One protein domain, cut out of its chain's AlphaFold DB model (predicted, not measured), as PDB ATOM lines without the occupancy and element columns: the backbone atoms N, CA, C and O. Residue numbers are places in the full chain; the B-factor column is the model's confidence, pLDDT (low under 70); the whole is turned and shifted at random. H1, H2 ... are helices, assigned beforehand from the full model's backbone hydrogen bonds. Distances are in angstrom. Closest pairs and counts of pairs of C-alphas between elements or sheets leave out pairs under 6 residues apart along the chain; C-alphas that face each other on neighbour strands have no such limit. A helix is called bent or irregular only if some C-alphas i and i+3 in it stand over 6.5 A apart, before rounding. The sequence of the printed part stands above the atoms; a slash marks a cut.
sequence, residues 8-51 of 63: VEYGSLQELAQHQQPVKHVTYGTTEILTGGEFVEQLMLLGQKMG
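What this domain is: This is residues 8 to 51 of the 63 residues of the protein "SEC1 family transport protein SLY1-like" of Tripterygium wilfordii (UniProt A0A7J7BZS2). A long, thin rod: the longer helix, H2, makes one end of it and sticks out with residues 36 to 41 and 43 to 51 free, while the shorter helix, H1, lies in the other half. Between them a long link with no named element first turns at the far end of the rod, near residues 19 to 23, then folds back beside H1 and runs on to H2. The printed part has 44 residues with two named helices, H1 then H2, and no named strand; its class is all helix, with 25 residues in the helices. It is extended, with a radius of gyration of the C-alphas of 15.9 A and spans of 51 by 15 by 12 A.

Where its parts are: H2, residues 36 to 49, measures 20.1 A from C-alpha 36 at (-22.314, 14.087, 52.847) to C-alpha 49 at (-16.825, 25.123, 68.703). H1, residues 8 to 18, measures 15.4 A and begins with C-alpha 8 at (-29.171, 14.633, 44.664). Its last C-alpha, that of Gln 18, is at (-39.142, 17.652, 33.348).

How they stand to each other: H2 and H1 are apart. From first to last C-alpha, z rises along H2 and falls along H1. Neither helix is bent. In H1 and H2 every O i to N i+4 pair is within hydrogen-bond range.

The domain as a whole: The C-alphas farthest apart, those of Pro 22 and Gly 51, are 51.1 A from each other. The link from H1 to H2 is long, residues 19 to 35, and its C-alphas lie 6 to 25 A from the mean of all C-alphas. The printed part has no cut. The mean pLDDT of the printed part is 96.7, and no printed residue is under 70.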
ATOM      1  N   VAL A   8     -27.935  15.423  44.595       98.06
ATOM      2  CA  VAL A   8     -29.171  14.633  44.664       98.06
ATOM      3  C   VAL A   8     -30.389  15.556  44.674       98.06
ATOM      4  O   VAL A   8     -31.303  15.352  43.885       98.06
ATOM      5  N   GLU A   9     -30.376  16.619  45.482       97.94
ATOM      6  CA  GLU A   9     -31.473  17.597  45.531       97.94
ATOM      7  C   GLU A   9     -31.640  18.319  44.191       97.94
ATOM      8  O   GLU A   9     -32.757  18.463  43.694       97.94
ATOM      9  N   TYR A  10     -30.524  18.734  43.580       98.06
ATOM     10  CA  TYR A  10     -30.525  19.292  42.229       98.06
ATOM     11  C   TYR A  10     -31.154  18.317  41.227       98.06
ATOM     12  O   TYR A  10     -32.080  18.696  40.515       98.06
ATOM     13  N   GLY A  11     -30.698  17.061  41.201       98.06
ATOM     14  CA  GLY A  11     -31.213  16.030  40.302       98.06
ATOM     15  C   GLY A  11     -32.713  15.803  40.477       98.06
ATOM     16  O   GLY A  11     -33.453  15.839  39.495       98.06
ATOM     17  N   SER A  12     -33.183  15.687  41.722       97.94
ATOM     18  CA  SER A  12     -34.612  15.555  42.027       97.94
ATOM     19  C   SER A  12     -35.436  16.746  41.526       97.94
ATOM     20  O   SER A  12     -36.534  16.561  41.004       97.94
ATOM     21  N   LEU A  13     -34.919  17.975  41.643       97.38
ATOM     22  CA  LEU A  13     -35.596  19.165  41.120       97.38
ATOM     23  C   LEU A  13     -35.616  19.199  39.590       97.38
ATOM     24  O   LEU A  13     -36.633  19.588  39.015       97.38
ATOM     25  N   GLN A  14     -34.539  18.765  38.933       96.75
ATOM     26  CA  GLN A  14     -34.498  18.652  37.475       96.75
ATOM     27  C   GLN A  14     -35.494  17.603  36.977       96.75
ATOM     28  O   GLN A  14     -36.259  17.884  36.057       96.75
ATOM     29  N   GLU A  15     -35.546  16.431  37.608       97.31
ATOM     30  CA  GLU A  15     -36.536  15.402  37.284       97.31
ATOM     31  C   GLU A  15     -37.959  15.930  37.470       97.31
ATOM     32  O   GLU A  15     -38.779  15.824  36.556       97.31
ATOM     33  N   LEU A  16     -38.252  16.565  38.607       97.12
ATOM     34  CA  LEU A  16     -39.556  17.170  38.859       97.12
ATOM     35  C   LEU A  16     -39.919  18.211  37.788       97.12
ATOM     36  O   LEU A  16     -41.065  18.258  37.342       97.12
ATOM     37  N   ALA A  17     -38.961  19.040  37.373       97.00
ATOM     38  CA  ALA A  17     -39.165  20.069  36.363       97.00
ATOM     39  C   ALA A  17     -39.519  19.482  34.985       97.00
ATOM     40  O   ALA A  17     -40.380  20.033  34.293       97.00
ATOM     41  N   GLN A  18     -38.899  18.354  34.615       96.62
ATOM     42  CA  GLN A  18     -39.142  17.652  33.348       96.62
ATOM     43  C   GLN A  18     -40.482  16.905  33.312       96.62
ATOM     44  O   GLN A  18     -41.097  16.806  32.253       96.62
ATOM     45  N   HIS A  19     -40.966  16.400  34.451       97.06
ATOM     46  CA  HIS A  19     -42.223  15.639  34.518       97.06
ATOM     47  C   HIS A  19     -43.488  16.513  34.572       97.06
ATOM     48  O   HIS A  19     -44.601  15.987  34.570       97.06
ATOM     49  N   GLN A  20     -43.356  17.840  34.631       95.38
ATOM     50  CA  GLN A  20     -44.500  18.754  34.652       95.38
ATOM     51  C   GLN A  20     -44.927  19.166  33.238       95.38
ATOM     52  O   GLN A  20     -44.098  19.325  32.346       95.38
ATOM     53  N   GLN A  21     -46.235  19.373  33.041       93.12
ATOM     54  CA  GLN A  21     -46.788  19.995  31.836       93.12
ATOM     55  C   GLN A  21     -47.485  21.316  32.202       93.12
ATOM     56  O   GLN A  21     -48.456  21.291  32.962       93.12
ATOM     57  N   PRO A  22     -47.018  22.470  31.687       92.81
ATOM     58  CA  PRO A  22     -45.823  22.640  30.854       92.81
ATOM     59  C   PRO A  22     -44.524  22.372  31.633       92.81
ATOM     60  O   PRO A  22     -44.490  22.513  32.859       92.81
ATOM     61  N   VAL A  23     -43.457  22.022  30.906       95.69
ATOM     62  CA  VAL A  23     -42.109  21.873  31.477       95.69
ATOM     63  C   VAL A  23     -41.713  23.182  32.147       95.69
ATOM     64  O   VAL A  23     -41.885  24.262  31.572       95.69
ATOM     65  N   LYS A  24     -41.180  23.095  33.366       95.19
ATOM     66  CA  LYS A  24     -40.733  24.271  34.119       95.19
ATOM     67  C   LYS A  24     -39.225  24.430  34.034       95.19
ATOM     68  O   LYS A  24     -38.485  23.456  33.994       95.19
ATOM     69  N   HIS A  25     -38.770  25.676  34.063       95.81
ATOM     70  CA  HIS A  25     -37.361  25.987  34.254       95.81
ATOM     71  C   HIS A  25     -37.116  26.242  35.743       95.81
ATOM     72  O   HIS A  25     -37.591  27.238  36.289       95.81
ATOM     73  N   VAL A  26     -36.425  25.316  36.405       96.25
ATOM     74  CA  VAL A  26     -36.095  25.409  37.829       96.25
ATOM     75  C   VAL A  26     -34.607  25.695  37.959       96.25
ATOM     76  O   VAL A  26     -33.775  24.953  37.449       96.25
ATOM     77  N   THR A  27     -34.263  26.778  38.652       97.12
ATOM     78  CA  THR A  27     -32.878  27.080  39.012       97.12
ATOM     79  C   THR A  27     -32.656  26.684  40.459       97.12
ATOM     80  O   THR A  27     -33.256  27.255  41.370       97.12
ATOM     81  N   TYR A  28     -31.789  25.702  40.671       97.88
ATOM     82  CA  TYR A  28     -31.333  25.335  42.001       97.88
ATOM     83  C   TYR A  28     -30.124  26.185  42.392       97.88
ATOM     84  O   TYR A  28     -29.172  26.321  41.627       97.88
ATOM     85  N   GLY A  29     -30.168  26.740  43.599       97.62
ATOM     86  CA  GLY A  29     -29.077  27.504  44.184       97.62
ATOM     87  C   GLY A  29     -28.916  27.155  45.654       97.62
ATOM     88  O   GLY A  29     -29.891  26.852  46.353       97.62
ATOM     89  N   THR A  30     -27.681  27.208  46.126       98.12
ATOM     90  CA  THR A  30     -27.330  26.955  47.520       98.12
ATOM     91  C   THR A  30     -26.186  27.864  47.956       98.12
ATOM     92  O   THR A  30     -25.505  28.442  47.112       98.12
ATOM     93  N   THR A  31     -25.985  28.005  49.265       98.00
ATOM     94  CA  THR A  31     -24.828  28.718  49.827       98.00
ATOM     95  C   THR A  31     -23.514  28.001  49.529       98.00
ATOM     96  O   THR A  31     -22.506  28.658  49.303       98.00
ATOM     97  N   GLU A  32     -23.535  26.668  49.522       98.06
ATOM     98  CA  GLU A  32     -22.380  25.813  49.248       98.06
ATOM     99  C   GLU A  32     -22.868  24.452  48.740       98.06
ATOM    100  O   GLU A  32     -23.884  23.941  49.220       98.06
ATOM    101  N   ILE A  33     -22.177  23.883  47.751       98.00
ATOM    102  CA  ILE A  33     -22.434  22.520  47.277       98.00
ATOM    103  C   ILE A  33     -21.527  21.586  48.069       98.00
ATOM    104  O   ILE A  33     -20.311  21.737  48.015       98.00
ATOM    105  N   LEU A  34     -22.123  20.635  48.783       98.19
ATOM    106  CA  LEU A  34     -21.433  19.757  49.720       98.19
ATOM    107  C   LEU A  34     -21.788  18.295  49.460       98.19
ATOM    108  O   LEU A  34     -22.942  17.939  49.192       98.19
ATOM    109  N   THR A  35     -20.797  17.425  49.593       98.25
ATOM    110  CA  THR A  35     -21.002  15.992  49.800       98.25
ATOM    111  C   THR A  35     -21.456  15.715  51.235       98.25
ATOM    112  O   THR A  35     -21.333  16.552  52.130       98.25
ATOM    113  N   GLY A  36     -21.958  14.501  51.486       97.25
ATOM    114  CA  GLY A  36     -22.314  14.087  52.847       97.25
ATOM    115  C   GLY A  36     -21.120  14.106  53.810       97.25
ATOM    116  O   GLY A  36     -21.292  14.452  54.974       97.25
ATOM    117  N   GLY A  37     -19.915  13.785  53.324       98.12
ATOM    118  CA  GLY A  37     -18.689  13.819  54.126       98.12
ATOM    119  C   GLY A  37     -18.324  15.236  54.562       98.12
ATOM    120  O   GLY A  37     -18.208  15.492  55.757       98.12
ATOM    121  N   GLU A  38     -18.246  16.169  53.612       98.19
ATOM    122  CA  GLU A  38     -17.917  17.575  53.897       98.19
ATOM    123  C   GLU A  38     -18.951  18.218  54.832       98.19
ATOM    124  O   GLU A  38     -18.594  18.939  55.763       98.19
ATOM    125  N   PHE A  39     -20.240  17.911  54.650       97.88
ATOM    126  CA  PHE A  39     -21.279  18.408  55.550       97.88
ATOM    127  C   PHE A  39     -21.117  17.861  56.980       97.88
ATOM    128  O   PHE A  39     -21.209  18.618  57.946       97.88
ATOM    129  N   VAL A  40     -20.814  16.568  57.139       97.94
ATOM    130  CA  VAL A  40     -20.529  15.974  58.457       97.94
ATOM    131  C   VAL A  40     -19.291  16.603  59.096       97.94
ATOM    132  O   VAL A  40     -19.307  16.881  60.294       97.94
ATOM    133  N   GLU A  41     -18.242  16.893  58.327       98.12
ATOM    134  CA  GLU A  41     -17.059  17.601  58.826       98.12
ATOM    135  C   GLU A  41     -17.401  18.998  59.356       98.12
ATOM    136  O   GLU A  41     -16.982  19.357  60.461       98.12
ATOM    137  N   GLN A  42     -18.229  19.760  58.638       97.31
ATOM    138  CA  GLN A  42     -18.710  21.058  59.114       97.31
ATOM    139  C   GLN A  42     -19.504  20.930  60.428       97.31
ATOM    140  O   GLN A  42     -19.318  21.742  61.341       97.31
ATOM    141  N   LEU A  43     -20.332  19.888  60.571       97.00
ATOM    142  CA  LEU A  43     -21.063  19.604  61.812       97.00
ATOM    143  C   LEU A  43     -20.131  19.211  62.967       97.00
ATOM    144  O   LEU A  43     -20.331  19.669  64.094       97.00
ATOM    145  N   MET A  44     -19.090  18.414  62.709       96.56
ATOM    146  CA  MET A  44     -18.083  18.073  63.720       96.56
ATOM    147  C   MET A  44     -17.354  19.323  64.221       96.56
ATOM    148  O   MET A  44     -17.220  19.522  65.431       96.56
ATOM    149  N   LEU A  45     -16.932  20.200  63.304       96.50
ATOM    150  CA  LEU A  45     -16.287  21.470  63.642       96.50
ATOM    151  C   LEU A  45     -17.216  22.380  64.453       96.50
ATOM    152  O   LEU A  45     -16.774  23.030  65.402       96.50
ATOM    153  N   LEU A  46     -18.507  22.415  64.115       96.50
ATOM    154  CA  LEU A  46     -19.504  23.154  64.883       96.50
ATOM    155  C   LEU A  46     -19.644  22.595  66.306       96.50
ATOM    156  O   LEU A  46     -19.606  23.365  67.265       96.50
ATOM    157  N   GLY A  47     -19.727  21.270  66.453       95.88
ATOM    158  CA  GLY A  47     -19.794  20.608  67.757       95.88
ATOM    159  C   GLY A  47     -18.583  20.923  68.638       95.88
ATOM    160  O   GLY A  47     -18.735  21.263  69.813       95.88
ATOM    161  N   GLN A  48     -17.378  20.908  68.063       94.94
ATOM    162  CA  GLN A  48     -16.159  21.316  68.770       94.94
ATOM    163  C   GLN A  48     -16.228  22.776  69.236       94.94
ATOM    164  O   GLN A  48     -15.954  23.054  70.403       94.94
ATOM    165  N   LYS A  49     -16.656  23.698  68.362       94.94
ATOM    166  CA  LYS A  49     -16.825  25.123  68.703       94.94
ATOM    167  C   LYS A  49     -17.876  25.357  69.790       94.94
ATOM    168  O   LYS A  49     -17.750  26.300  70.562       94.94
ATOM    169  N   MET A  50     -18.886  24.495  69.866       94.81
ATOM    170  CA  MET A  50     -19.928  24.523  70.897       94.81
ATOM    171  C   MET A  50     -19.503  23.862  72.221       94.81
ATOM    172  O   MET A  50     -20.296  23.817  73.156       94.81
ATOM    173  N   GLY A  51     -18.273  23.347  72.325       90.19
ATOM    174  CA  GLY A  51     -17.776  22.691  73.537       90.19
ATOM    175  C   GLY A  51     -18.221  21.233  73.700       90.19
ATOM    176  O   GLY A  51     -17.977  20.638  74.744       90.19
TER     177      GLY A  51